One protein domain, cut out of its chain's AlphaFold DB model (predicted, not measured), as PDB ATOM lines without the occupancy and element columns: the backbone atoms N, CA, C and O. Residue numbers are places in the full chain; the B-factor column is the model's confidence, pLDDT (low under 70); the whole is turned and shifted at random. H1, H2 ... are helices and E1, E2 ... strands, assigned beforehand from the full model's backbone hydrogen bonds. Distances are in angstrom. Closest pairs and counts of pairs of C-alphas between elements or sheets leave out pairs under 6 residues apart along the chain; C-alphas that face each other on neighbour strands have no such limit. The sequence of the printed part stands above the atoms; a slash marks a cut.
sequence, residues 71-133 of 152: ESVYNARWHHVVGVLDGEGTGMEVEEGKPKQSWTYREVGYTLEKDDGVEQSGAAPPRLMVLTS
ATOM      1  N   GLU A  71     -32.650  11.865  24.141       79.00
ATOM      2  CA  GLU A  71     -31.390  11.284  24.606       79.00
ATOM      3  C   GLU A  71     -31.231  11.390  26.121       79.00
ATOM      4  O   GLU A  71     -30.668  10.492  26.742       79.00
ATOM      5  N   SER A  72     -31.715  12.468  26.737       78.44
ATOM      6  CA  SER A  72     -31.652  12.649  28.189       78.44
ATOM      7  C   SER A  72     -32.489  11.618  28.942       78.44
ATOM      8  O   SER A  72     -32.062  11.146  29.994       78.44
ATOM      9  N   VAL A  73     -33.642  11.238  28.381       80.94
ATOM     10  CA  VAL A  73     -34.518  10.183  28.903       80.94
ATOM     11  C   VAL A  73     -33.882   8.815  28.681       80.94
ATOM     12  O   VAL A  73     -33.867   7.992  29.593       80.94
ATOM     13  N   TYR A  74     -33.326   8.580  27.492       79.00
ATOM     14  CA  TYR A  74     -32.710   7.302  27.136       79.00
ATOM     15  C   TYR A  74     -31.444   7.007  27.954       79.00
ATOM     16  O   TYR A  74     -31.195   5.862  28.318       79.00
ATOM     17  N   ASN A  75     -30.664   8.041  28.272       84.38
ATOM     18  CA  ASN A  75     -29.416   7.924  29.027       84.38
ATOM     19  C   ASN A  75     -29.582   8.177  30.537       84.38
ATOM     20  O   ASN A  75     -28.581   8.242  31.253       84.38
ATOM     21  N   ALA A  76     -30.813   8.349  31.029       87.75
ATOM     22  CA  ALA A  76     -31.063   8.584  32.445       87.75
ATOM     23  C   ALA A  76     -30.664   7.367  33.297       87.75
ATOM     24  O   ALA A  76     -30.835   6.212  32.894       87.75
ATOM     25  N   ARG A  77     -30.148   7.625  34.501       86.19
ATOM     26  CA  ARG A  77     -29.660   6.596  35.423       86.19
ATOM     27  C   ARG A  77     -30.544   6.495  36.651       86.19
ATOM     28  O   ARG A  77     -31.066   7.487  37.158       86.19
ATOM     29  N   TRP A  78     -30.711   5.269  37.136       86.31
ATOM     30  CA  TRP A  78     -31.386   5.016  38.403       86.31
ATOM     31  C   TRP A  78     -30.439   5.302  39.559       86.31
ATOM     32  O   TRP A  78     -29.318   4.804  39.580       86.31
ATOM     33  N   HIS A  79     -30.929   6.050  40.534       85.19
ATOM     34  CA  HIS A  79     -30.325   6.249  41.840       85.19
ATOM     35  C   HIS A  79     -31.344   5.889  42.913       85.19
ATOM     36  O   HIS A  79     -32.556   5.858  42.672       85.19
ATOM     37  N   HIS A  80     -30.865   5.625  44.117       86.44
ATOM     38  CA  HIS A  80     -31.729   5.342  45.245       86.44
ATOM     39  C   HIS A  80     -31.208   6.020  46.504       86.44
ATOM     40  O   HIS A  80     -30.010   6.211  46.681       86.44
ATOM     41  N   VAL A  81     -32.135   6.411  47.372       83.31
ATOM     42  CA  VAL A  81     -31.813   7.048  48.648       83.31
ATOM     43  C   VAL A  81     -31.885   6.001  49.741       83.31
ATOM     44  O   VAL A  81     -32.938   5.388  49.922       83.31
ATOM     45  N   VAL A  82     -30.809   5.823  50.498       81.31
ATOM     46  CA  VAL A  82     -30.753   4.943  51.670       81.31
ATOM     47  C   VAL A  82     -30.744   5.797  52.934       81.31
ATOM     48  O   VAL A  82     -30.136   6.864  52.986       81.31
ATOM     49  N   GLY A  83     -31.468   5.354  53.964       76.75
ATOM     50  CA  GLY A  83     -31.377   5.975  55.283       76.75
ATOM     51  C   GLY A  83     -30.197   5.414  56.062       76.75
ATOM     52  O   GLY A  83     -30.175   4.213  56.317       76.75
ATOM     53  N   VAL A  84     -29.281   6.273  56.495       70.88
ATOM     54  CA  VAL A  84     -28.177   5.917  57.391       70.88
ATOM     55  C   VAL A  84     -28.568   6.327  58.811       70.88
ATOM     56  O   VAL A  84     -28.908   7.483  59.066       70.88
ATOM     57  N   LEU A  85     -28.578   5.368  59.737       62.59
ATOM     58  CA  LEU A  85     -28.762   5.641  61.162       62.59
ATOM     59  C   LEU A  85     -27.388   5.917  61.769       62.59
ATOM     60  O   LEU A  85     -26.747   4.999  62.274       62.59
ATOM     61  N   ASP A  86     -26.931   7.162  61.678       58.16
ATOM     62  CA  ASP A  86     -25.751   7.605  62.417       58.16
ATOM     63  C   ASP A  86     -26.222   8.228  63.734       58.16
ATOM     64  O   ASP A  86     -27.243   8.912  63.760       58.16
ATOM     65  N   GLY A  87     -25.547   7.941  64.846       58.66
ATOM     66  CA  GLY A  87     -26.055   8.105  66.222       58.66
ATOM     67  C   GLY A  87     -26.531   9.508  66.649       58.66
ATOM     68  O   GLY A  87     -26.991   9.664  67.777       58.66
ATOM     69  N   GLU A  88     -26.462  10.507  65.769       60.66
ATOM     70  CA  GLU A  88     -26.833  11.909  65.991       60.66
ATOM     71  C   GLU A  88     -27.943  12.417  65.034       60.66
ATOM     72  O   GLU A  88     -28.438  13.533  65.186       60.66
ATOM     73  N   GLY A  89     -28.413  11.592  64.084       57.19
ATOM     74  CA  GLY A  89     -29.522  11.933  63.185       57.19
ATOM     75  C   GLY A  89     -29.767  10.905  62.074       57.19
ATOM     76  O   GLY A  89     -28.887  10.141  61.692       57.19
ATOM     77  N   THR A  90     -30.984  10.873  61.517       70.75
ATOM     78  CA  THR A  90     -31.260  10.049  60.323       70.75
ATOM     79  C   THR A  90     -30.665  10.740  59.098       70.75
ATOM     80  O   THR A  90     -31.292  11.632  58.525       70.75
ATOM     81  N   GLY A  91     -29.450  10.349  58.711       69.00
ATOM     82  CA  GLY A  91     -28.820  10.774  57.463       69.00
ATOM     83  C   GLY A  91     -29.493  10.117  56.254       69.00
ATOM     84  O   GLY A  91     -30.043   9.017  56.352       69.00
ATOM     85  N   MET A  92     -29.473  10.788  55.105       81.19
ATOM     86  CA  MET A  92     -29.908  10.223  53.826       81.19
ATOM     87  C   MET A  92     -28.743  10.285  52.844       81.19
ATOM     88  O   MET A  92     -28.181  11.357  52.634       81.19
ATOM     89  N   GLU A  93     -28.395   9.149  52.247       81.25
ATOM     90  CA  GLU A  93     -27.332   9.033  51.246       81.25
ATOM     91  C   GLU A  93     -27.924   8.590  49.907       81.25
ATOM     92  O   GLU A  93     -28.864   7.794  49.872       81.25
ATOM     93  N   VAL A  94     -27.410   9.140  48.805       83.00
ATOM     94  CA  VAL A  94     -27.834   8.796  47.442       83.00
ATOM     95  C   VAL A  94     -26.796   7.859  46.837       83.00
ATOM     96  O   VAL A  94     -25.665   8.268  46.592       83.00
ATOM     97  N   GLU A  95     -27.195   6.628  46.544       84.44
ATOM     98  CA  GLU A  95     -26.364   5.640  45.862       84.44
ATOM     99  C   GLU A  95     -26.799   5.485  44.394       84.44
ATOM    100  O   GLU A  95     -27.986   5.551  44.056       84.44
ATOM    101  N   GLU A  96     -25.834   5.288  43.493       84.06
ATOM    102  CA  GLU A  96     -26.096   5.013  42.075       84.06
ATOM    103  C   GLU A  96     -26.485   3.546  41.851       84.06
ATOM    104  O   GLU A  96     -25.960   2.622  42.472       84.06
ATOM    105  N   GLY A  97     -27.401   3.325  40.913       83.50
ATOM    106  CA  GLY A  97     -27.838   2.008  40.484       83.50
ATOM    107  C   GLY A  97     -28.989   1.438  41.309       83.50
ATOM    108  O   GLY A  97     -29.702   2.132  42.040       83.50
ATOM    109  N   LYS A  98     -29.206   0.131  41.137       77.69
ATOM    110  CA  LYS A  98     -30.274  -0.600  41.820       77.69
ATOM    111  C   LYS A  98     -29.861  -0.882  43.272       77.69
ATOM    112  O   LYS A  98     -28.764  -1.403  43.476       77.69
ATOM    113  N   PRO A  99     -30.733  -0.630  44.264       76.50
ATOM    114  CA  PRO A  99     -30.448  -0.966  45.654       76.50
ATOM    115  C   PRO A  99     -30.159  -2.458  45.814       76.50
ATOM    116  O   PRO A  99     -30.836  -3.296  45.208       76.50
ATOM    117  N   LYS A 100     -29.194  -2.793  46.682       75.12
ATOM    118  CA  LYS A 100     -28.870  -4.190  47.041       75.12
ATOM    119  C   LYS A 100     -30.090  -4.938  47.580       75.12
ATOM    120  O   LYS A 100     -30.239  -6.130  47.335       75.12
ATOM    121  N   GLN A 101     -30.971  -4.221  48.273       70.19
ATOM    122  CA  GLN A 101     -32.255  -4.712  48.747       70.19
ATOM    123  C   GLN A 101     -33.377  -3.912  48.080       70.19
ATOM    124  O   GLN A 101     -33.610  -2.753  48.408       70.19
ATOM    125  N   SER A 102     -34.070  -4.516  47.117       68.38
ATOM    126  CA  SER A 102     -35.253  -3.913  46.496       68.38
ATOM    127  C   SER A 102     -36.491  -4.068  47.380       68.38
ATOM    128  O   SER A 102     -36.592  -5.037  48.129       68.38
ATOM    129  N   TRP A 103     -37.468  -3.164  47.252       71.25
ATOM    130  CA  TRP A 103     -38.785  -3.377  47.856       71.25
ATOM    131  C   TRP A 103     -39.454  -4.618  47.264       71.25
ATOM    132  O   TRP A 103     -39.544  -4.765  46.044       71.25
ATOM    133  N   THR A 104     -39.927  -5.499  48.136       71.88
ATOM    134  CA  THR A 104     -40.844  -6.582  47.792       71.88
ATOM    135  C   THR A 104     -42.248  -6.002  47.672       71.88
ATOM    136  O   THR A 104     -42.714  -5.288  48.562       71.88
ATOM    137  N   TYR A 105     -42.907  -6.271  46.549       67.81
ATOM    138  CA  TYR A 105     -44.300  -5.902  46.318       67.81
ATOM    139  C   TYR A 105     -45.126  -7.170  46.188       67.81
ATOM    140  O   TYR A 105     -44.686  -8.136  45.561       67.81
ATOM    141  N   ARG A 106     -46.330  -7.149  46.751       79.56
ATOM    142  CA  ARG A 106     -47.327  -8.195  46.570       79.56
ATOM    143  C   ARG A 106     -48.483  -7.638  45.754       79.56
ATOM    144  O   ARG A 106     -48.957  -6.530  45.994       79.56
ATOM    145  N   GLU A 107     -48.931  -8.418  44.783       82.56
ATOM    146  CA  GLU A 107     -50.130  -8.105  44.017       82.56
ATOM    147  C   GLU A 107     -51.366  -8.367  44.884       82.56
ATOM    148  O   GLU A 107     -51.572  -9.472  45.390       82.56
ATOM    149  N   VAL A 108     -52.172  -7.329  45.084       81.50
ATOM    150  CA  VAL A 108     -53.447  -7.389  45.799       81.50
ATOM    151  C   VAL A 108     -54.509  -6.856  44.845       81.50
ATOM    152  O   VAL A 108     -54.667  -5.649  44.666       81.50
ATOM    153  N   GLY A 109     -55.210  -7.767  44.167       85.31
ATOM    154  CA  GLY A 109     -56.159  -7.411  43.110       85.31
ATOM    155  C   GLY A 109     -55.461  -6.745  41.919       85.31
ATOM    156  O   GLY A 109     -54.632  -7.374  41.279       85.31
ATOM    157  N   TYR A 110     -55.794  -5.481  41.634       76.50
ATOM    158  CA  TYR A 110     -55.167  -4.664  40.576       76.50
ATOM    159  C   TYR A 110     -54.142  -3.653  41.114       76.50
ATOM    160  O   TYR A 110     -53.706  -2.758  40.391       76.50
ATOM    161  N   THR A 111     -53.791  -3.747  42.397       70.69
ATOM    162  CA  THR A 111     -52.865  -2.830  43.069       70.69
ATOM    163  C   THR A 111     -51.626  -3.569  43.562       70.69
ATOM    164  O   THR A 111     -51.706  -4.726  43.970       70.69
ATOM    165  N   LEU A 112     -50.471  -2.901  43.525       76.75
ATOM    166  CA  LEU A 112     -49.224  -3.396  44.111       76.75
ATOM    167  C   LEU A 112     -49.073  -2.804  45.514       76.75
ATOM    168  O   LEU A 112     -48.883  -1.597  45.658       76.75
ATOM    169  N   GLU A 113     -49.152  -3.646  46.539       77.25
ATOM    170  CA  GLU A 113     -48.896  -3.254  47.925       77.25
ATOM    171  C   GLU A 113     -47.467  -3.625  48.322       77.25
ATOM    172  O   GLU A 113     -46.899  -4.607  47.840       77.25
ATOM    173  N   LYS A 114     -46.861  -2.825  49.200       70.38
ATOM    174  CA  LYS A 114     -45.536  -3.121  49.745       70.38
ATOM    175  C   LYS A 114     -45.650  -4.318  50.691       70.38
ATOM    176  O   LYS A 114     -46.426  -4.274  51.635       70.38
ATOM    177  N   ASP A 115     -44.876  -5.365  50.436       70.44
ATOM    178  CA  ASP A 115     -44.826  -6.560  51.277       70.44
ATOM    179  C   ASP A 115     -43.751  -6.360  52.348       70.44
ATOM    180  O   ASP A 115     -42.583  -6.704  52.165       70.44
ATOM    181  N   ASP A 116     -44.131  -5.688  53.434       63.94
ATOM    182  CA  ASP A 116     -43.277  -5.306  54.562       63.94
ATOM    183  C   ASP A 116     -43.223  -6.361  55.685       63.94
ATOM    184  O   ASP A 116     -42.568  -6.148  56.705       63.94
ATOM    185  N   GLY A 117     -43.860  -7.519  55.477       58.38
ATOM    186  CA  GLY A 117     -43.882  -8.642  56.419       58.38
ATOM    187  C   GLY A 117     -42.664  -9.574  56.366       58.38
ATOM    188  O   GLY A 117     -42.568 -10.482  57.191       58.38
ATOM    189  N   VAL A 118     -41.740  -9.381  55.418       53.62
ATOM    190  CA  VAL A 118     -40.528 -10.205  55.279       53.62
ATOM    191  C   VAL A 118     -39.357  -9.533  55.996       53.62
ATOM    192  O   VAL A 118     -39.037  -8.372  55.753       53.62
ATOM    193  N   GLU A 119     -38.758 -10.301  56.907       49.44
ATOM    194  CA  GLU A 119     -37.634  -9.988  57.792       49.44
ATOM    195  C   GLU A 119     -36.653  -8.961  57.199       49.44
ATOM    196  O   GLU A 119     -36.070  -9.164  56.131       49.44
ATOM    197  N   GLN A 120     -36.487  -7.833  57.898       50.03
ATOM    198  CA  GLN A 120     -35.553  -6.785  57.506       50.03
ATOM    199  C   GLN A 120     -34.130  -7.348  57.556       50.03
ATOM    200  O   GLN A 120     -33.523  -7.435  58.623       50.03
ATOM    201  N   SER A 121     -33.583  -7.740  56.402       53.03
ATOM    202  CA  SER A 121     -32.144  -7.961  56.273       53.03
ATOM    203  C   SER A 121     -31.408  -6.721  56.777       53.03
ATOM    204  O   SER A 121     -31.873  -5.605  56.570       53.03
ATOM    205  N   GLY A 122     -30.264  -6.904  57.442       56.66
ATOM    206  CA  GLY A 122     -29.551  -5.838  58.165       56.66
ATOM    207  C   GLY A 122     -29.044  -4.650  57.330       56.66
ATOM    208  O   GLY A 122     -28.358  -3.793  57.876       56.66
ATOM    209  N   ALA A 123     -29.352  -4.586  56.031       63.59
ATOM    210  CA  ALA A 123     -29.125  -3.418  55.189       63.59
ATOM    211  C   ALA A 123     -30.363  -2.510  55.214       63.59
ATOM    212  O   ALA A 123     -31.494  -2.973  55.083       63.59
ATOM    213  N   ALA A 124     -30.159  -1.202  55.370       66.81
ATOM    214  CA  ALA A 124     -31.269  -0.261  55.348       66.81
ATOM    215  C   ALA A 124     -31.959  -0.302  53.968       66.81
ATOM    216  O   ALA A 124     -31.287  -0.125  52.948       66.81
ATOM    217  N   PRO A 125     -33.283  -0.534  53.897       67.12
ATOM    218  CA  PRO A 125     -33.984  -0.532  52.625       67.12
ATOM    219  C   PRO A 125     -33.958   0.876  52.009       67.12
ATOM    220  O   PRO A 125     -33.948   1.874  52.743       67.12
ATOM    221  N   PRO A 126     -34.000   0.981  50.669       75.50
ATOM    222  CA  PRO A 126     -34.147   2.264  50.005       75.50
ATOM    223  C   PRO A 126     -35.417   2.958  50.515       75.50
ATOM    224  O   PRO A 126     -36.432   2.320  50.817       75.50
ATOM    225  N   ARG A 127     -35.350   4.281  50.633       76.88
ATOM    226  CA  ARG A 127     -36.464   5.168  50.985       76.88
ATOM    227  C   ARG A 127     -37.102   5.788  49.747       76.88
ATOM    228  O   ARG A 127     -38.305   6.019  49.748       76.88
ATOM    229  N   LEU A 128     -36.310   6.025  48.702       80.75
ATOM    230  CA  LEU A 128     -36.740   6.651  47.453       80.75
ATOM    231  C   LEU A 128     -35.954   6.058  46.275       80.75
ATOM    232  O   LEU A 128     -34.765   5.783  46.414       80.75
ATOM    233  N   MET A 129     -36.610   5.901  45.125       83.88
ATOM    234  CA  MET A 129     -35.964   5.649  43.833       83.88
ATOM    235  C   MET A 129     -36.051   6.929  43.008       83.88
ATOM    236  O   MET A 129     -37.126   7.520  42.908       83.88
ATOM    237  N   VAL A 130     -34.936   7.357  42.428       85.38
ATOM    238  CA  VAL A 130     -34.830   8.604  41.669       85.38
ATOM    239  C   VAL A 130     -34.223   8.293  40.313       85.38
ATOM    240  O   VAL A 130     -33.238   7.569  40.220       85.38
ATOM    241  N   LEU A 131     -34.811   8.844  39.259       85.62
ATOM    242  CA  LEU A 131     -34.209   8.842  37.937       85.62
ATOM    243  C   LEU A 131     -33.504  10.191  37.758       85.62
ATOM    244  O   LEU A 131     -34.126  11.235  37.958       85.62
ATOM    245  N   THR A 132     -32.215  10.184  37.436       83.81
ATOM    246  CA  THR A 132     -31.425  11.403  37.209       83.81
ATOM    247  C   THR A 132     -30.870  11.397  35.788       83.81
ATOM    248  O   THR A 132     -30.643  10.343  35.193       83.81
ATOM    249  N   SER A 133     -30.687  12.582  35.211       83.56
ATOM    250  CA  SER A 133     -30.102  12.748  33.881       83.56
ATOM    251  C   SER A 133     -29.089  13.882  33.912       83.56
ATOM    252  O   SER A 133     -29.433  14.993  34.317       83.56
TER     253      SER A 133
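Overview. This is residues 71 to 133 of the 152 residues of the protein "Putative retrotransposon hot spot protein (RHS,)" of Trypanosoma cruzi (UniProt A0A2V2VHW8). A long, strongly twisted sheet of three strands, E2, E1 and E5, is one part of the model, and a small two-stranded hairpin, E3 and E4, is a second part set well apart from it, at the far end of two links. One short helical turn, H1, lies beyond the end of the sheet where E1 begins and E5 ends. The 63 printed residues hold one named helix and five named strands, in the order H1 E1 E2 E3 E4 E5, and the class is mostly strand. The larger sheet has the order E2, E1, E5 and the smaller E3, E4, both antiparallel. The whole is loose, with a radius of gyration of the C-alphas of 14.3 A, and flat, spanning 42 by 40 by 16 A.

Arrangement. In the larger sheet E1, residues 77 to 86, is the inner strand. E2, residues 89 to 96, is an edge strand and forms a hairpin with E1, antiparallel at 156 degrees between directions. N 82 and O 93 are within hydrogen-bond range at 2.8 A, and so are N 91 and O 84 at 2.9 A. E5, residues 126 to 132, is the other edge strand, antiparallel to E1 at 147 degrees. Here N 79 and O 130 are 2.8 A apart and N 127 and O 81 are 2.7 A apart, both within hydrogen-bond range. The C-alphas of this sheet lie up to 4.6 A off its best plane. E3, residues 105 to 108, and E4, residues 111 to 114, form a hairpin, antiparallel at 140 degrees, with N 106 and O 113 within hydrogen-bond range at 2.8 A. E3 and E4 are apart from E1, E2 and E5. H1, residues 71 to 74, is not on the larger sheet, with 3 pairs of C-alphas within 10 A, and is too short for an O i to N i+4 pair; its one O i to N i+3 pair is within range.

Along the chain. E1 is 27.3 A from first to last C-alpha, beginning at C-alpha 77 at (-29.660, 6.596, 35.423). E2 is 22.5 A long and E5 16.0 A, ending at C-alpha 132 at (-31.425, 11.403, 37.209). E3 is 9.3 A long, ending at C-alpha 108 at (-53.447, -7.389, 45.799), E4 is 9.9 A and H1 4.9 A.

Size, cuts and confidence. The C-alphas farthest apart, those of Glu 71 and Gly 87, are 42.1 A apart. The printed part has no cut. The link from E4 to E5, 11 residues, is long. The mean pLDDT of the printed part is 74.1, with 18 residues under 70, among them residues 85 to 89 and 116 to 125.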